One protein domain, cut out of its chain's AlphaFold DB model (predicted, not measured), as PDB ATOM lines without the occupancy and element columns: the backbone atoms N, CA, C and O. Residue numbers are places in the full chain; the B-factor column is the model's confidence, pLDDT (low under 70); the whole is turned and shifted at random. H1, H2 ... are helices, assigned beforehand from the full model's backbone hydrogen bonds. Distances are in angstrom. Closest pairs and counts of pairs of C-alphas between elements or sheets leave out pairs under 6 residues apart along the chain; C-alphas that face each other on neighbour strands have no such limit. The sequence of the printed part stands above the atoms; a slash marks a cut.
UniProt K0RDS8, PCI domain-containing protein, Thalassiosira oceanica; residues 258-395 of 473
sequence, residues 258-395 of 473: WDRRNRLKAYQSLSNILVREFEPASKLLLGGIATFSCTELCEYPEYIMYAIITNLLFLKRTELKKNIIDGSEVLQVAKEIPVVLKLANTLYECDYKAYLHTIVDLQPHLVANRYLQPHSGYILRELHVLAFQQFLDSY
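AT A GLANCE: This is residues 258 to 395 of the 473 residues of the protein "PCI domain-containing protein" of Thalassiosira oceanica (UniProt K0RDS8). A core helix, H3, has the helical pair H1 and H2 packed along one side of it and the group H6, H7 and H8 on another, while the short H4 and H5 lie across the mouth of the wide V that H1 and H8 make. The tip of that V is loosely formed, where Leu 274 of H1 comes close to Pro 374 of H8. The printed part has 138 residues, with eight named helices, H1 to H8 in chain order, and no named strand; the class is all helix. The whole is compact, with a radius of gyration of the C-alphas of 14.3 A, yet elongated, spanning 47 by 30 by 26 A.

HOW THE PARTS SIT: The longest helix, H8, residues 373 to 393, touches H7, residues 352 to 368, at a shallow tilt of 13 degrees, opposite ways; the closest C-alphas, of Val 367 and Gln 373, are 4.5 A apart. H7 has a kink of 33 degrees near residue 361, and forms a hairpin with H6, residues 338 to 349, with C-alphas 346 and 355 closest at 5.2 A. H3, residues 300 to 314, is the hub, touching four helices. It touches H6 at 29 degrees, a shallow tilt, the same way, with Met 305 and Val 340 closest at 6.7 A between C-alphas. With residue 313 alone it only just touches H8, with 3 pairs of C-alphas within 8 A; Leu 313 and Leu 383 are closest, 6.9 A between C-alphas. H2, residues 278 to 291, touches H3 at a steep tilt of 41 degrees, opposite ways, with C-alphas 282 and 311 closest at 5.0 A. H1, residues 258 to 275, forms a hairpin with H2, its C-alpha 269 being 4.4 A from C-alpha 281, their closest; H1 and H8 are close but not clearly touching, about perpendicular at 87 degrees. H4, residues 317 to 325, touches H6, with C-alphas 325 and 345 closest at 6.9 A. H5, residues 328 to 332, is close to H4 but not clearly touching, with C-alphas 324 and 330 closest at 6.3 A. In H1, H4, H5 and H6 every O i to N i+4 pair is within hydrogen-bond range; in H2 it is 7 of 10, in H3 9 of 11, in H7 11 of 13 and in H8 15 of 17.

IN THESE COORDINATES: H1 begins at C-alpha 258, (59.182, 75.250, 123.481), and is 25.8 A long. H2 measures 20.0 A, H3 21.4 A, H6 16.1 A and H7 24.8 A. H8 runs 30.3 A to C-alpha 393, (43.748, 84.176, 85.696).

THE WHOLE: The C-alphas farthest apart, of Arg 260 and Tyr 395, are 47.6 A apart. The printed part has no cut, and no link is long. Mean pLDDT of the printed part is 91.9, and no printed residue is under 70.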
ATOM      1  N   TRP A 258      59.786  75.466 124.790       85.69
ATOM      2  CA  TRP A 258      59.182  75.250 123.481       85.69
ATOM      3  C   TRP A 258      57.655  75.430 123.512       85.69
ATOM      4  O   TRP A 258      57.103  76.050 122.605       85.69
ATOM      5  N   ASP A 259      56.994  74.977 124.582       85.94
ATOM      6  CA  ASP A 259      55.543  75.108 124.758       85.94
ATOM      7  C   ASP A 259      55.096  76.574 124.880       85.94
ATOM      8  O   ASP A 259      54.282  77.052 124.089       85.94
ATOM      9  N   ARG A 260      55.727  77.350 125.771       87.06
ATOM     10  CA  ARG A 260      55.428  78.782 125.945       87.06
ATOM     11  C   ARG A 260      55.694  79.599 124.675       87.06
ATOM     12  O   ARG A 260      55.026  80.601 124.424       87.06
ATOM     13  N   ARG A 261      56.630  79.157 123.825       88.62
ATOM     14  CA  ARG A 261      56.848  79.740 122.491       88.62
ATOM     15  C   ARG A 261      55.688  79.481 121.543       88.62
ATOM     16  O   ARG A 261      55.345  80.373 120.772       88.62
ATOM     17  N   ASN A 262      55.096  78.294 121.580       90.00
ATOM     18  CA  ASN A 262      53.919  77.996 120.773       90.00
ATOM     19  C   ASN A 262      52.694  78.755 121.284       90.00
ATOM     20  O   ASN A 262      51.994  79.351 120.467       90.00
ATOM     21  N   ARG A 263      52.530  78.866 122.611       89.75
ATOM     22  CA  ARG A 263      51.513  79.740 123.211       89.75
ATOM     23  C   ARG A 263      51.641  81.171 122.724       89.75
ATOM     24  O   ARG A 263      50.708  81.699 122.129       89.75
ATOM     25  N   LEU A 264      52.827  81.767 122.843       91.50
ATOM     26  CA  LEU A 264      53.063  83.128 122.364       91.50
ATOM     27  C   LEU A 264      52.692  83.318 120.882       91.50
ATOM     28  O   LEU A 264      52.091  84.335 120.542       91.50
ATOM     29  N   LYS A 265      52.986  82.345 120.005       92.25
ATOM     30  CA  LYS A 265      52.590  82.413 118.587       92.25
ATOM     31  C   LYS A 265      51.072  82.438 118.401       92.25
ATOM     32  O   LYS A 265      50.605  83.181 117.541       92.25
ATOM     33  N   ALA A 266      50.317  81.664 119.184       92.56
ATOM     34  CA  ALA A 266      48.854  81.669 119.139       92.56
ATOM     35  C   ALA A 266      48.272  83.012 119.622       92.56
ATOM     36  O   ALA A 266      47.386  83.576 118.984       92.56
ATOM     37  N   TYR A 267      48.825  83.597 120.687       93.12
ATOM     38  CA  TYR A 267      48.431  84.945 121.115       93.12
ATOM     39  C   TYR A 267      48.746  86.012 120.065       93.12
ATOM     40  O   TYR A 267      47.933  86.899 119.797       93.12
ATOM     41  N   GLN A 268      49.927  85.930 119.452       93.12
ATOM     42  CA  GLN A 268      50.340  86.850 118.397       93.12
ATOM     43  C   GLN A 268      49.469  86.725 117.153       93.12
ATOM     44  O   GLN A 268      49.116  87.745 116.568       93.12
ATOM     45  N   SER A 269      49.093  85.512 116.744       93.44
ATOM     46  CA  SER A 269      48.229  85.343 115.580       93.44
ATOM     47  C   SER A 269      46.843  85.951 115.794       93.44
ATOM     48  O   SER A 269      46.366  86.653 114.900       93.44
ATOM     49  N   LEU A 270      46.232  85.775 116.970       91.62
ATOM     50  CA  LEU A 270      44.949  86.413 117.285       91.62
ATOM     51  C   LEU A 270      45.064  87.939 117.387       91.62
ATOM     52  O   LEU A 270      44.230  88.655 116.834       91.62
ATOM     53  N   SER A 271      46.125  88.450 118.018       93.50
ATOM     54  CA  SER A 271      46.394  89.896 118.056       93.50
ATOM     55  C   SER A 271      46.544  90.482 116.645       93.50
ATOM     56  O   SER A 271      45.946  91.507 116.312       93.50
ATOM     57  N   ASN A 272      47.256  89.781 115.760       93.50
ATOM     58  CA  ASN A 272      47.427  90.189 114.368       93.50
ATOM     59  C   ASN A 272      46.099  90.186 113.592       93.50
ATOM     60  O   ASN A 272      45.857  91.105 112.807       93.50
ATOM     61  N   ILE A 273      45.204  89.221 113.843       93.00
ATOM     62  CA  ILE A 273      43.839  89.224 113.287       93.00
ATOM     63  C   ILE A 273      43.084  90.489 113.720       93.00
ATOM     64  O   ILE A 273      42.516  91.181 112.873       93.00
ATOM     65  N   LEU A 274      43.136  90.847 115.008       91.00
ATOM     66  CA  LEU A 274      42.470  92.043 115.540       91.00
ATOM     67  C   LEU A 274      43.007  93.345 114.924       91.00
ATOM     68  O   LEU A 274      42.231  94.264 114.659       91.00
ATOM     69  N   VAL A 275      44.306  93.416 114.619       90.94
ATOM     70  CA  VAL A 275      44.958  94.590 114.000       90.94
ATOM     71  C   VAL A 275      44.851  94.600 112.461       90.94
ATOM     72  O   VAL A 275      45.257  95.571 111.824       90.94
ATOM     73  N   ARG A 276      44.217  93.588 111.843       90.94
ATOM     74  CA  ARG A 276      44.108  93.397 110.376       90.94
ATOM     75  C   ARG A 276      45.430  93.011 109.690       90.94
ATOM     76  O   ARG A 276      45.561  93.104 108.471       90.94
ATOM     77  N   GLU A 277      46.404  92.516 110.440       92.25
ATOM     78  CA  GLU A 277      47.655  91.959 109.917       92.25
ATOM     79  C   GLU A 277      47.489  90.458 109.610       92.25
ATOM     80  O   GLU A 277      48.089  89.586 110.239       92.25
ATOM     81  N   PHE A 278      46.647  90.128 108.624       93.12
ATOM     82  CA  PHE A 278      46.303  88.730 108.337       93.12
ATOM     83  C   PHE A 278      47.440  87.906 107.707       93.12
ATOM     84  O   PHE A 278      47.470  86.691 107.889       93.12
ATOM     85  N   GLU A 279      48.381  88.529 106.988       92.69
ATOM     86  CA  GLU A 279      49.503  87.804 106.369       92.69
ATOM     87  C   GLU A 279      50.513  87.282 107.416       92.69
ATOM     88  O   GLU A 279      50.888  86.110 107.351       92.69
ATOM     89  N   PRO A 280      50.958  88.075 108.412       94.12
ATOM     90  CA  PRO A 280      51.707  87.524 109.540       94.12
ATOM     91  C   PRO A 280      50.909  86.478 110.326       94.12
ATOM     92  O   PRO A 280      51.465  85.450 110.713       94.12
ATOM     93  N   ALA A 281      49.608  86.715 110.539       94.25
ATOM     94  CA  ALA A 281      48.746  85.787 111.267       94.25
ATOM     95  C   ALA A 281      48.660  84.415 110.583       94.25
ATOM     96  O   ALA A 281      48.816  83.400 111.257       94.25
ATOM     97  N   SER A 282      48.480  84.369 109.258       93.81
ATOM     98  CA  SER A 282      48.329  83.114 108.510       93.81
ATOM     99  C   SER A 282      49.556  82.210 108.649       93.81
ATOM    100  O   SER A 282      49.412  81.020 108.935       93.81
ATOM    101  N   LYS A 283      50.763  82.787 108.558       94.44
ATOM    102  CA  LYS A 283      52.042  82.074 108.719       94.44
ATOM    103  C   LYS A 283      52.208  81.501 110.128       94.44
ATOM    104  O   LYS A 283      52.638  80.359 110.276       94.44
ATOM    105  N   LEU A 284      51.868  82.285 111.157       94.44
ATOM    106  CA  LEU A 284      51.942  81.844 112.553       94.44
ATOM    107  C   LEU A 284      50.921  80.740 112.849       94.44
ATOM    108  O   LEU A 284      51.286  79.733 113.453       94.44
ATOM    109  N   LEU A 285      49.681  80.901 112.376       93.94
ATOM    110  CA  LEU A 285      48.607  79.924 112.566       93.94
ATOM    111  C   LEU A 285      48.957  78.589 111.926       93.94
ATOM    112  O   LEU A 285      48.892  77.562 112.598       93.94
ATOM    113  N   LEU A 286      49.405  78.620 110.668       92.75
ATOM    114  CA  LEU A 286      49.786  77.431 109.909       92.75
ATOM    115  C   LEU A 286      50.904  76.644 110.602       92.75
ATOM    116  O   LEU A 286      50.837  75.422 110.698       92.75
ATOM    117  N   GLY A 287      51.916  77.346 111.119       90.44
ATOM    118  CA  GLY A 287      53.018  76.729 111.855       90.44
ATOM    119  C   GLY A 287      52.635  76.196 113.240       90.44
ATOM    120  O   GLY A 287      53.416  75.443 113.814       90.44
ATOM    121  N   GLY A 288      51.477  76.592 113.776       89.38
ATOM    122  CA  GLY A 288      50.990  76.181 115.092       89.38
ATOM    123  C   GLY A 288      49.926  75.081 115.078       89.38
ATOM    124  O   GLY A 288      49.578  74.616 116.153       89.38
ATOM    125  N   ILE A 289      49.426  74.643 113.910       90.81
ATOM    126  CA  ILE A 289      48.363  73.617 113.814       90.81
ATOM    127  C   ILE A 289      48.783  72.322 114.526       90.81
ATOM    128  O   ILE A 289      48.093  71.861 115.422       90.81
ATOM    129  N   ALA A 290      49.956  71.780 114.192       87.88
ATOM    130  CA  ALA A 290      50.447  70.514 114.755       87.88
ATOM    131  C   ALA A 290      50.924  70.608 116.218       87.88
ATOM    132  O   ALA A 290      51.256  69.595 116.828       87.88
ATOM    133  N   THR A 291      51.044  71.815 116.770       88.44
ATOM    134  CA  THR A 291      51.667  72.053 118.080       88.44
ATOM    135  C   THR A 291      50.784  72.904 118.980       88.44
ATOM    136  O   THR A 291      51.297  73.627 119.838       88.44
ATOM    137  N   PHE A 292      49.476  72.900 118.729       86.69
ATOM    138  CA  PHE A 292      48.532  73.714 119.469       86.69
ATOM    139  C   PHE A 292      48.417  73.213 120.913       86.69
ATOM    140  O   PHE A 292      48.135  72.043 121.155       86.69
ATOM    141  N   SER A 293      48.650  74.108 121.871       82.81
ATOM    142  CA  SER A 293      48.596  73.817 123.311       82.81
ATOM    143  C   SER A 293      47.922  74.935 124.118       82.81
ATOM    144  O   SER A 293      48.130  75.040 125.325       82.81
ATOM    145  N   CYS A 294      47.153  75.803 123.446       83.69
ATOM    146  CA  CYS A 294      46.613  77.054 123.997       83.69
ATOM    147  C   CYS A 294      45.106  76.951 124.234       83.69
ATOM    148  O   CYS A 294      44.323  77.725 123.678       83.69
ATOM    149  N   THR A 295      44.699  75.966 125.029       83.12
ATOM    150  CA  THR A 295      43.285  75.708 125.331       83.12
ATOM    151  C   THR A 295      42.635  76.853 126.102       83.12
ATOM    152  O   THR A 295      41.420  76.983 126.095       83.12
ATOM    153  N   GLU A 296      43.431  77.720 126.729       83.31
ATOM    154  CA  GLU A 296      42.938  78.871 127.478       83.31
ATOM    155  C   GLU A 296      42.445  80.048 126.611       83.31
ATOM    156  O   GLU A 296      41.839  80.984 127.133       83.31
ATOM    157  N   LEU A 297      42.746  80.054 125.306       85.06
ATOM    158  CA  LEU A 297      42.456  81.185 124.414       85.06
ATOM    159  C   LEU A 297      41.313  80.894 123.438       85.06
ATOM    160  O   LEU A 297      40.483  81.767 123.174       85.06
ATOM    161  N   CYS A 298      41.316  79.689 122.876       87.81
ATOM    162  CA  CYS A 298      40.280  79.170 121.996       87.81
ATOM    163  C   CYS A 298      40.359  77.643 121.959       87.81
ATOM    164  O   CYS A 298      41.412  77.055 122.216       87.81
ATOM    165  N   GLU A 299      39.268  76.996 121.573       89.19
ATOM    166  CA  GLU A 299      39.286  75.558 121.330       89.19
ATOM    167  C   GLU A 299      40.052  75.227 120.040       89.19
ATOM    168  O   GLU A 299      40.216  76.062 119.142       89.19
ATOM    169  N   TYR A 300      40.511  73.981 119.919       90.69
ATOM    170  CA  TYR A 300      41.241  73.535 118.731       90.69
ATOM    171  C   TYR A 300      40.461  73.706 117.408       90.69
ATOM    172  O   TYR A 300      41.061  74.165 116.429       90.69
ATOM    173  N   PRO A 301      39.137  73.450 117.345       91.25
ATOM    174  CA  PRO A 301      38.348  73.723 116.148       91.25
ATOM    175  C   PRO A 301      38.338  75.204 115.770       91.25
ATOM    176  O   PRO A 301      38.566  75.563 114.616       91.25
ATOM    177  N   GLU A 302      38.164  76.102 116.739       91.00
ATOM    178  CA  GLU A 302      38.218  77.539 116.467       91.00
ATOM    179  C   GLU A 302      39.599  77.962 115.948       91.00
ATOM    180  O   GLU A 302      39.695  78.737 114.992       91.00
ATOM    181  N   TYR A 303      40.671  77.403 116.517       92.81
ATOM    182  CA  TYR A 303      42.033  77.648 116.053       92.81
ATOM    183  C   TYR A 303      42.226  77.237 114.584       92.81
ATOM    184  O   TYR A 303      42.764  78.008 113.780       92.81
ATOM    185  N   ILE A 304      41.736  76.052 114.202       93.00
ATOM    186  CA  ILE A 304      41.763  75.574 112.813       93.00
ATOM    187  C   ILE A 304      40.920  76.478 111.911       93.00
ATOM    188  O   ILE A 304      41.367  76.825 110.816       93.00
ATOM    189  N   MET A 305      39.743  76.921 112.354       93.12
ATOM    190  CA  MET A 305      38.921  77.868 111.598       93.12
ATOM    191  C   MET A 305      39.699  79.154 111.280       93.12
ATOM    192  O   MET A 305      39.720  79.583 110.121       93.12
ATOM    193  N   TYR A 306      40.378  79.754 112.267       94.19
ATOM    194  CA  TYR A 306      41.213  80.939 112.035       94.19
ATOM    195  C   TYR A 306      42.338  80.640 111.048       94.19
ATOM    196  O   TYR A 306      42.604  81.442 110.145       94.19
ATOM    197  N   ALA A 307      42.986  79.481 111.189       94.25
ATOM    198  CA  ALA A 307      44.043  79.061 110.287       94.25
ATOM    199  C   ALA A 307      43.530  78.953 108.846       94.25
ATOM    200  O   ALA A 307      44.150  79.534 107.959       94.25
ATOM    201  N   ILE A 308      42.389  78.305 108.596       93.88
ATOM    202  CA  ILE A 308      41.847  78.138 107.242       93.88
ATOM    203  C   ILE A 308      41.443  79.487 106.637       93.88
ATOM    204  O   ILE A 308      41.875  79.801 105.530       93.88
ATOM    205  N   ILE A 309      40.665  80.308 107.351       93.50
ATOM    206  CA  ILE A 309      40.159  81.588 106.822       93.50
ATOM    207  C   ILE A 309      41.314  82.527 106.469       93.50
ATOM    208  O   ILE A 309      41.320  83.131 105.397       93.50
ATOM    209  N   THR A 310      42.311  82.641 107.349       93.75
ATOM    210  CA  THR A 310      43.470  83.503 107.086       93.75
ATOM    211  C   THR A 310      44.355  82.936 105.982       93.75
ATOM    212  O   THR A 310      44.777  83.684 105.104       93.75
ATOM    213  N   ASN A 311      44.613  81.626 105.962       93.69
ATOM    214  CA  ASN A 311      45.470  81.018 104.947       93.69
ATOM    215  C   ASN A 311      44.818  80.955 103.562       93.69
ATOM    216  O   ASN A 311      45.542  81.045 102.576       93.69
ATOM    217  N   LEU A 312      43.487  80.896 103.455       92.94
ATOM    218  CA  LEU A 312      42.784  80.997 102.170       92.94
ATOM    219  C   LEU A 312      43.106  82.295 101.419       92.94
ATOM    220  O   LEU A 312      43.136  82.296 100.194       92.94
ATOM    221  N   LEU A 313      43.380  83.388 102.139       90.94
ATOM    222  CA  LEU A 313      43.671  84.690 101.537       90.94
ATOM    223  C   LEU A 313      45.119  84.837 101.040       90.94
ATOM    224  O   LEU A 313      45.369  85.661 100.164       90.94
ATOM    225  N   PHE A 314      46.078  84.084 101.599       90.12
ATOM    226  CA  PHE A 314      47.515  84.304 101.348       90.12
ATOM    227  C   PHE A 314      48.275  83.082 100.823       90.12
ATOM    228  O   PHE A 314      49.327  83.255 100.203       90.12
ATOM    229  N   LEU A 315      47.798  81.855 101.062       90.25
ATOM    230  CA  LEU A 315      48.469  80.658 100.560       90.25
ATOM    231  C   LEU A 315      48.215  80.463  99.071       90.25
ATOM    232  O   LEU A 315      47.113  80.640  98.554       90.25
ATOM    233  N   LYS A 316      49.251  79.988  98.381       90.31
ATOM    234  CA  LYS A 316      49.123  79.523  97.001       90.31
ATOM    235  C   LYS A 316      48.330  78.221  96.962       90.31
ATOM    236  O   LYS A 316      48.438  77.391  97.862       90.31
ATOM    237  N   ARG A 317      47.636  77.971  95.849       90.00
ATOM    238  CA  ARG A 317      46.792  76.780  95.640       90.00
ATOM    239  C   ARG A 317      47.482  75.443  95.962       90.00
ATOM    240  O   ARG A 317      46.853  74.549  96.518       90.00
ATOM    241  N   THR A 318      48.767  75.294  95.636       91.25
ATOM    242  CA  THR A 318      49.546  74.073  95.924       91.25
ATOM    243  C   THR A 318      49.794  73.868  97.416       91.25
ATOM    244  O   THR A 318      49.709  72.748  97.912       91.25
ATOM    245  N   GLU A 319      50.095  74.949  98.132       91.62
ATOM    246  CA  GLU A 319      50.345  74.932  99.576       91.62
ATOM    247  C   GLU A 319      49.037  74.782 100.354       91.62
ATOM    248  O   GLU A 319      48.995  74.040 101.332       91.62
ATOM    249  N   LEU A 320      47.960  75.411  99.871       91.81
ATOM    250  CA  LEU A 320      46.615  75.268 100.420       91.81
ATOM    251  C   LEU A 320      46.174  73.802 100.411       91.81
ATOM    252  O   LEU A 320      45.739  73.289 101.438       91.81
ATOM    253  N   LYS A 321      46.348  73.097  99.283       92.75
ATOM    254  CA  LYS A 321      46.014  71.672  99.220       92.75
ATOM    255  C   LYS A 321      46.814  70.855 100.226       92.75
ATOM    256  O   LYS A 321      46.230  70.134 101.021       92.75
ATOM    257  N   LYS A 322      48.138  71.004 100.214       93.19
ATOM    258  CA  LYS A 322      49.027  70.206 101.060       93.19
ATOM    259  C   LYS A 322      48.762  70.408 102.554       93.19
ATOM    260  O   LYS A 322      48.786  69.441 103.304       93.19
ATOM    261  N   ASN A 323      48.586  71.657 102.983       90.19
ATOM    262  CA  ASN A 323      48.587  71.987 104.407       90.19
ATOM    263  C   ASN A 323      47.179  72.081 105.012       90.19
ATOM    264  O   ASN A 323      47.037  71.854 106.207       90.19
ATOM    265  N   ILE A 324      46.163  72.438 104.216       91.19
ATOM    266  CA  ILE A 324      44.786  72.620 104.697       91.19
ATOM    267  C   ILE A 324      43.886  71.463 104.261       91.19
ATOM    268  O   ILE A 324      43.281  70.826 105.113       91.19
ATOM    269  N   ILE A 325      43.804  71.169 102.959       91.12
ATOM    270  CA  ILE A 325      42.850  70.172 102.434       91.12
ATOM    271  C   ILE A 325      43.283  68.745 102.789       91.12
ATOM    272  O   ILE A 325      42.506  67.980 103.350       91.12
ATOM    273  N   ASP A 326      44.542  68.414 102.509       92.44
ATOM    274  CA  ASP A 326      45.132  67.097 102.772       92.44
ATOM    275  C   ASP A 326      45.784  67.032 104.174       92.44
ATOM    276  O   ASP A 326      46.446  66.051 104.522       92.44
ATOM    277  N   GLY A 327      45.632  68.086 104.985       91.56
ATOM    278  CA  GLY A 327      46.220  68.180 106.318       91.56
ATOM    279  C   GLY A 327      45.527  67.239 107.304       91.56
ATOM    280  O   GLY A 327      44.349  67.412 107.604       91.56
ATOM    281  N   SER A 328      46.257  66.270 107.863       91.06
ATOM    282  CA  SER A 328      45.693  65.267 108.784       91.06
ATOM    283  C   SER A 328      45.028  65.882 110.014       91.06
ATOM    284  O   SER A 328      43.957  65.444 110.412       91.06
ATOM    285  N   GLU A 329      45.647  66.913 110.586       89.94
ATOM    286  CA  GLU A 329      45.135  67.669 111.735       89.94
ATOM    287  C   GLU A 329      43.802  68.362 111.431       89.94
ATOM    288  O   GLU A 329      42.860  68.329 112.217       89.94
ATOM    289  N   VAL A 330      43.698  68.940 110.236       90.38
ATOM    290  CA  VAL A 330      42.493  69.635 109.779       90.38
ATOM    291  C   VAL A 330      41.363  68.638 109.510       90.38
ATOM    292  O   VAL A 330      40.214  68.878 109.878       90.38
ATOM    293  N   LEU A 331      41.689  67.483 108.921       90.31
ATOM    294  CA  LEU A 331      40.724  66.419 108.640       90.31
ATOM    295  C   LEU A 331      40.147  65.775 109.908       90.31
ATOM    296  O   LEU A 331      39.003  65.320 109.881       90.31
ATOM    297  N   GLN A 332      40.891  65.755 111.019       89.56
ATOM    298  CA  GLN A 332      40.387  65.243 112.301       89.56
ATOM    299  C   GLN A 332      39.206  66.067 112.825       89.56
ATOM    300  O   GLN A 332      38.237  65.498 113.324       89.56
ATOM    301  N   VAL A 333      39.255  67.388 112.645       89.81
ATOM    302  CA  VAL A 333      38.251  68.338 113.159       89.81
ATOM    303  C   VAL A 333      37.205  68.704 112.096       89.81
ATOM    304  O   VAL A 333      36.314  69.528 112.297       89.81
ATOM    305  N   ALA A 334      37.249  68.041 110.939       87.50
ATOM    306  CA  ALA A 334      36.444  68.418 109.785       87.50
ATOM    307  C   ALA A 334      34.928  68.369 110.005       87.50
ATOM    308  O   ALA A 334      34.182  69.106 109.358       87.50
ATOM    309  N   LYS A 335      34.467  67.510 110.918       88.62
ATOM    310  CA  LYS A 335      33.043  67.375 111.248       88.62
ATOM    311  C   LYS A 335      32.501  68.563 112.039       88.62
ATOM    312  O   LYS A 335      31.313  68.842 111.940       88.62
ATOM    313  N   GLU A 336      33.355  69.240 112.797       87.56
ATOM    314  CA  GLU A 336      32.974  70.354 113.671       87.56
ATOM    315  C   GLU A 336      32.960  71.687 112.914       87.56
ATOM    316  O   GLU A 336      32.208  72.591 113.262       87.56
ATOM    317  N   ILE A 337      33.725  71.792 111.818       88.88
ATOM    318  CA  ILE A 337      33.843  73.016 111.010       88.88
ATOM    319  C   ILE A 337      33.502  72.753 109.526       88.88
ATOM    320  O   ILE A 337      34.323  72.994 108.630       88.88
ATOM    321  N   PRO A 338      32.284  72.273 109.211       90.88
ATOM    322  CA  PRO A 338      31.941  71.851 107.855       90.88
ATOM    323  C   PRO A 338      31.943  73.013 106.847       90.88
ATOM    324  O   PRO A 338      32.374  72.842 105.707       90.88
ATOM    325  N   VAL A 339      31.503  74.210 107.257       92.44
ATOM    326  CA  VAL A 339      31.346  75.376 106.367       92.44
ATOM    327  C   VAL A 339      32.694  75.868 105.835       92.44
ATOM    328  O   VAL A 339      32.864  76.085 104.637       92.44
ATOM    329  N   VAL A 340      33.689  75.994 106.712       92.06
ATOM    330  CA  VAL A 340      35.005  76.556 106.368       92.06
ATOM    331  C   VAL A 340      35.811  75.586 105.499       92.06
ATOM    332  O   VAL A 340      36.511  76.010 104.577       92.06
ATOM    333  N   LEU A 341      35.672  74.278 105.728       92.44
ATOM    334  CA  LEU A 341      36.295  73.270 104.867       92.44
ATOM    335  C   LEU A 341      35.627  73.161 103.509       92.44
ATOM    336  O   LEU A 341      36.317  73.070 102.494       92.44
ATOM    337  N   LYS A 342      34.295  73.220 103.468       94.25
ATOM    338  CA  LYS A 342      33.560  73.289 102.206       94.25
ATOM    339  C   LYS A 342      34.003  74.503 101.388       94.25
ATOM    340  O   LYS A 342      34.199  74.375 100.182       94.25
ATOM    341  N   LEU A 343      34.255  75.645 102.029       94.81
ATOM    342  CA  LEU A 343      34.770  76.840 101.358       94.81
ATOM    343  C   LEU A 343      36.151  76.598 100.728       94.81
ATOM    344  O   LEU A 343      36.376  76.959  99.575       94.81
ATOM    345  N   ALA A 344      37.069  75.967 101.464       94.25
ATOM    346  CA  ALA A 344      38.406  75.662 100.955       94.25
ATOM    347  C   ALA A 344      38.379  74.647  99.798       94.25
ATOM    348  O   ALA A 344      39.069  74.837  98.795       94.25
ATOM    349  N   ASN A 345      37.553  73.602  99.913       94.31
ATOM    350  CA  ASN A 345      37.412  72.567  98.889       94.31
ATOM    351  C   ASN A 345      36.761  73.106  97.612       94.31
ATOM    352  O   ASN A 345      37.321  72.931  96.534       94.31
ATOM    353  N   THR A 346      35.646  73.835  97.722       95.38
ATOM    354  CA  THR A 346      34.949  74.421  96.557       95.38
ATOM    355  C   THR A 346      35.836  75.399  95.786       95.38
ATOM    356  O   THR A 346      35.856  75.374  94.555       95.38
ATOM    357  N   LEU A 347      36.656  76.197  96.484       94.38
ATOM    358  CA  LEU A 347      37.655  77.053  95.839       94.38
ATOM    359  C   LEU A 347      38.735  76.238  95.112       94.38
ATOM    360  O   LEU A 347      39.121  76.571  93.988       94.38
ATOM    361  N   TYR A 348      39.237  75.172  95.740       94.50
ATOM    362  CA  TYR A 348      40.272  74.326  95.153       94.50
ATOM    363  C   TYR A 348      39.771  73.525  93.946       94.50
ATOM    364  O   TYR A 348      40.516  73.363  92.977       94.50
ATOM    365  N   GLU A 349      38.529  73.051  93.981       94.56
ATOM    366  CA  GLU A 349      37.860  72.319  92.898       94.56
ATOM    367  C   GLU A 349      37.384  73.239  91.763       94.56
ATOM    368  O   GLU A 349      37.008  72.754  90.697       94.56
ATOM    369  N   CYS A 350      37.474  74.561  91.954       94.69
ATOM    370  CA  CYS A 350      36.950  75.582  91.047       94.69
ATOM    371  C   CYS A 350      35.417  75.515  90.861       94.69
ATOM    372  O   CYS A 350      34.915  75.944  89.820       94.69
ATOM    373  N   ASP A 351      34.667  75.014  91.849       95.75
ATOM    374  CA  ASP A 351      33.201  75.103  91.868       95.75
ATOM    375  C   ASP A 351      32.771  76.447  92.468       95.75
ATOM    376  O   ASP A 351      32.490  76.593  93.662       95.75
ATOM    377  N   TYR A 352      32.747  77.463  91.609       95.44
ATOM    378  CA  TYR A 352      32.469  78.838  92.011       95.44
ATOM    379  C   TYR A 352      31.024  79.070  92.462       95.44
ATOM    380  O   TYR A 352      30.775  79.955  93.283       95.44
ATOM    381  N   LYS A 353      30.075  78.268  91.969       95.50
ATOM    382  CA  LYS A 353      28.674  78.356  92.384       95.50
ATOM    383  C   LYS A 353      28.521  77.886  93.825       95.50
ATOM    384  O   LYS A 353      27.977  78.613  94.655       95.50
ATOM    385  N   ALA A 354      29.035  76.698  94.150       95.81
ATOM    386  CA  ALA A 354      29.012  76.203  95.524       95.81
ATOM    387  C   ALA A 354      29.848  77.084  96.468       95.81
ATOM    388  O   ALA A 354      29.468  77.276  97.626       95.81
ATOM    389  N   TYR A 355      30.945  77.659  95.972       95.94
ATOM    390  CA  TYR A 355      31.780  78.593  96.722       95.94
ATOM    391  C   TYR A 355      31.011  79.845  97.168       95.94
ATOM    392  O   TYR A 355      31.015  80.163  98.356       95.94
ATOM    393  N   LEU A 356      30.292  80.524  96.261       94.31
ATOM    394  CA  LEU A 356      29.509  81.713  96.623       94.31
ATOM    395  C   LEU A 356      28.375  81.395  97.605       94.31
ATOM    396  O   LEU A 356      28.143  82.176  98.525       94.31
ATOM    397  N   HIS A 357      27.712  80.243  97.468       93.94
ATOM    398  CA  HIS A 357      26.738  79.795  98.468       93.94
ATOM    399  C   HIS A 357      27.394  79.589  99.839       93.94
ATOM    400  O   HIS A 357      26.889  80.074 100.846       93.94
ATOM    401  N   THR A 358      28.573  78.965  99.871       95.25
ATOM    402  CA  THR A 358      29.303  78.721 101.123       95.25
ATOM    403  C   THR A 358      29.814  80.018 101.767       95.25
ATOM    404  O   THR A 358      29.935  80.088 102.985       95.25
ATOM    405  N   ILE A 359      30.083  81.077 100.991       94.12
ATOM    406  CA  ILE A 359      30.402  82.410 101.537       94.12
ATOM    407  C   ILE A 359      29.222  82.992 102.324       94.12
ATOM    408  O   ILE A 359      29.442  83.620 103.361       94.12
ATOM    409  N   VAL A 360      27.992  82.798 101.840       92.62
ATOM    410  CA  VAL A 360      26.783  83.239 102.553       92.62
ATOM    411  C   VAL A 360      26.655  82.470 103.864       92.62
ATOM    412  O   VAL A 360      26.513  83.093 104.913       92.62
ATOM    413  N   ASP A 361      26.838  81.149 103.821       92.88
ATOM    414  CA  ASP A 361      26.827  80.290 105.013       92.88
ATOM    415  C   ASP A 361      27.953  80.652 106.006       92.88
ATOM    416  O   ASP A 361      27.810  80.478 107.212       92.88
ATOM    417  N   LEU A 362      29.088  81.180 105.528       93.88
ATOM    418  CA  LEU A 362      30.215  81.599 106.368       93.88
ATOM    419  C   LEU A 362      29.937  82.907 107.130       93.88
ATOM    420  O   LEU A 362      30.482  83.102 108.220       93.88
ATOM    421  N   GLN A 363      29.135  83.827 106.580       93.31
ATOM    422  CA  GLN A 363      28.924  85.150 107.180       93.31
ATOM    423  C   GLN A 363      28.474  85.069 108.653       93.31
ATOM    424  O   GLN A 363      29.100  85.751 109.474       93.31
ATOM    425  N   PRO A 364      27.461  84.263 109.033       92.38
ATOM    426  CA  PRO A 364      27.043  84.148 110.426       92.38
ATOM    427  C   PRO A 364      28.165  83.680 111.358       92.38
ATOM    428  O   PRO A 364      28.335  84.253 112.433       92.38
ATOM    429  N   HIS A 365      29.004  82.731 110.926       91.94
ATOM    430  CA  HIS A 365      30.156  82.267 111.708       91.94
ATOM    431  C   HIS A 365      31.201  83.370 111.935       91.94
ATOM    432  O   HIS A 365      31.766  83.472 113.023       91.94
ATOM    433  N   LEU A 366      31.441  84.239 110.941       93.19
ATOM    434  CA  LEU A 366      32.347  85.385 111.101       93.19
ATOM    435  C   LEU A 366      31.793  86.425 112.078       93.19
ATOM    436  O   LEU A 366      32.559  87.026 112.825       93.19
ATOM    437  N   VAL A 367      30.480  86.665 112.048       93.12
ATOM    438  CA  VAL A 367      29.817  87.636 112.930       93.12
ATOM    439  C   VAL A 367      29.738  87.110 114.362       93.12
ATOM    440  O   VAL A 367      29.981  87.870 115.300       93.12
ATOM    441  N   ALA A 368      29.454  85.819 114.532       91.31
ATOM    442  CA  ALA A 368      29.381  85.154 115.829       91.31
ATOM    443  C   ALA A 368      30.739  85.053 116.540       91.31
ATOM    444  O   ALA A 368      30.776  84.848 117.749       91.31
ATOM    445  N   ASN A 369      31.851  85.188 115.816       92.44
ATOM    446  CA  ASN A 369      33.184  85.096 116.392       92.44
ATOM    447  C   ASN A 369      33.750  86.470 116.768       92.44
ATOM    448  O   ASN A 369      33.906  87.348 115.916       92.44
ATOM    449  N   ARG A 370      34.157  86.627 118.027       91.38
ATOM    450  CA  ARG A 370      34.676  87.882 118.581       91.38
ATOM    451  C   ARG A 370      35.869  88.457 117.815       91.38
ATOM    452  O   ARG A 370      35.937  89.667 117.603       91.38
ATOM    453  N   TYR A 371      36.815  87.616 117.400       91.62
ATOM    454  CA  TYR A 371      38.050  88.073 116.757       91.62
ATOM    455  C   TYR A 371      37.845  88.442 115.284       91.62
ATOM    456  O   TYR A 371      38.508  89.342 114.767       91.62
ATOM    457  N   LEU A 372      36.921  87.757 114.604       92.81
ATOM    458  CA  LEU A 372      36.669  87.946 113.173       92.81
ATOM    459  C   LEU A 372      35.595  89.001 112.892       92.81
ATOM    460  O   LEU A 372      35.661  89.663 111.854       92.81
ATOM    461  N   GLN A 373      34.643  89.209 113.807       93.00
ATOM    462  CA  GLN A 373      33.497  90.096 113.605       93.00
ATOM    463  C   GLN A 373      33.882  91.516 113.148       93.00
ATOM    464  O   GLN A 373      33.291  91.968 112.155       93.00
ATOM    465  N   PRO A 374      34.880  92.209 113.745       92.25
ATOM    466  CA  PRO A 374      35.253  93.567 113.333       92.25
ATOM    467  C   PRO A 374      35.740  93.660 111.882       92.25
ATOM    468  O   PRO A 374      35.632  94.708 111.243       92.25
ATOM    469  N   HIS A 375      36.267  92.556 111.347       94.00
ATOM    470  CA  HIS A 375      36.835  92.469 110.001       94.00
ATOM    471  C   HIS A 375      36.032  91.557 109.069       94.00
ATOM    472  O   HIS A 375      36.470  91.312 107.948       94.00
ATOM    473  N   SER A 376      34.845  91.105 109.474       93.44
ATOM    474  CA  SER A 376      33.968  90.224 108.687       93.44
ATOM    475  C   SER A 376      33.728  90.752 107.266       93.44
ATOM    476  O   SER A 376      33.982  90.056 106.286       93.44
ATOM    477  N   GLY A 377      33.356  92.029 107.130       93.19
ATOM    478  CA  GLY A 377      33.160  92.668 105.822       93.19
ATOM    479  C   GLY A 377      34.439  92.791 104.984       93.19
ATOM    480  O   GLY A 377      34.373  92.783 103.755       93.19
ATOM    481  N   TYR A 378      35.611  92.884 105.623       94.44
ATOM    482  CA  TYR A 378      36.893  92.825 104.919       94.44
ATOM    483  C   TYR A 378      37.140  91.408 104.396       94.44
ATOM    484  O   TYR A 378      37.361  91.251 103.202       94.44
ATOM    485  N   ILE A 379      37.024  90.389 105.254       95.06
ATOM    486  CA  ILE A 379      37.254  88.981 104.903       95.06
ATOM    487  C   ILE A 379      36.351  88.561 103.740       95.06
ATOM    488  O   ILE A 379      36.848  88.079 102.728       95.06
ATOM    489  N   LEU A 380      35.043  88.826 103.829       94.81
ATOM    490  CA  LEU A 380      34.087  88.490 102.768       94.81
ATOM    491  C   LEU A 380      34.441  89.168 101.441       94.81
ATOM    492  O   LEU A 380      34.349  88.554 100.382       94.81
ATOM    493  N   ARG A 381      34.872  90.431 101.472       94.75
ATOM    494  CA  ARG A 381      35.285  91.148 100.261       94.75
ATOM    495  C   ARG A 381      36.545  90.543  99.642       94.75
ATOM    496  O   ARG A 381      36.607  90.409  98.425       94.75
ATOM    497  N   GLU A 382      37.533  90.198 100.457       94.25
ATOM    498  CA  GLU A 382      38.775  89.581  99.985       94.25
ATOM    499  C   GLU A 382      38.535  88.180  99.404       94.25
ATOM    500  O   GLU A 382      39.104  87.852  98.366       94.25
ATOM    501  N   LEU A 383      37.624  87.395  99.989       95.00
ATOM    502  CA  LEU A 383      37.206  86.096  99.449       95.00
ATOM    503  C   LEU A 383      36.556  86.220  98.057       95.00
ATOM    504  O   LEU A 383      36.868  85.441  97.158       95.00
ATOM    505  N   HIS A 384      35.724  87.242  97.826       94.25
ATOM    506  CA  HIS A 384      35.181  87.509  96.484       94.25
ATOM    507  C   HIS A 384      36.282  87.846  95.471       94.25
ATOM    508  O   HIS A 384      36.288  87.309  94.364       94.25
ATOM    509  N   VAL A 385      37.223  88.723  95.844       94.75
ATOM    510  CA  VAL A 385      38.349  89.096  94.973       94.75
ATOM    511  C   VAL A 385      39.178  87.865  94.613       94.75
ATOM    512  O   VAL A 385      39.496  87.684  93.443       94.75
ATOM    513  N   LEU A 386      39.464  86.998  95.587       93.94
ATOM    514  CA  LEU A 386      40.226  85.764  95.399       93.94
ATOM    515  C   LEU A 386      39.588  84.847  94.343       93.94
ATOM    516  O   LEU A 386      40.270  84.411  93.416       93.94
ATOM    517  N   ALA A 387      38.283  84.584  94.445       94.25
ATOM    518  CA  ALA A 387      37.590  83.707  93.504       94.25
ATOM    519  C   ALA A 387      37.491  84.311  92.097       94.25
ATOM    520  O   ALA A 387      37.728  83.612  91.108       94.25
ATOM    521  N   PHE A 388      37.201  85.613  91.988       94.62
ATOM    522  CA  PHE A 388      37.182  86.296  90.692       94.62
ATOM    523  C   PHE A 388      38.565  86.332  90.051       94.62
ATOM    524  O   PHE A 388      38.683  86.075  88.855       94.62
ATOM    525  N   GLN A 389      39.611  86.591  90.834       92.94
ATOM    526  CA  GLN A 389      40.986  86.564  90.355       92.94
ATOM    527  C   GLN A 389      41.373  85.166  89.862       92.94
ATOM    528  O   GLN A 389      41.849  85.037  88.739       92.94
ATOM    529  N   GLN A 390      41.092  84.116  90.641       93.06
ATOM    530  CA  GLN A 390      41.389  82.733  90.256       93.06
ATOM    531  C   GLN A 390      40.686  82.325  88.950       93.06
ATOM    532  O   GLN A 390      41.290  81.657  88.104       93.06
ATOM    533  N   PHE A 391      39.425  82.730  88.767       93.94
ATOM    534  CA  PHE A 391      38.694  82.482  87.526       93.94
ATOM    535  C   PHE A 391      39.339  83.228  86.354       93.94
ATOM    536  O   PHE A 391      39.679  82.614  85.344       93.94
ATOM    537  N   LEU A 392      39.552  84.538  86.502       92.38
ATOM    538  CA  LEU A 392      40.086  85.399  85.449       92.38
ATOM    539  C   LEU A 392      41.521  85.023  85.057       92.38
ATOM    540  O   LEU A 392      41.845  85.048  83.876       92.38
ATOM    541  N   ASP A 393      42.365  84.577  85.988       89.31
ATOM    542  CA  ASP A 393      43.748  84.176  85.696       89.31
ATOM    543  C   ASP A 393      43.839  83.052  84.646       89.31
ATOM    544  O   ASP A 393      44.827  82.969  83.907       89.31
ATOM    545  N   SER A 394      42.797  82.222  84.532       90.06
ATOM    546  CA  SER A 394      42.727  81.110  83.574       90.06
ATOM    547  C   SER A 394      42.323  81.535  82.155       90.06
ATOM    548  O   SER A 394      42.544  80.773  81.215       90.06
ATOM    549  N   TYR A 395      41.777  82.743  81.973       90.62
ATOM    550  CA  TYR A 395      41.228  83.209  80.697       90.62
ATOM    551  C   TYR A 395      41.857  84.533  80.260       90.62
ATOM    552  O   TYR A 395      42.052  85.449  81.052       90.62
TER     553      TYR A 395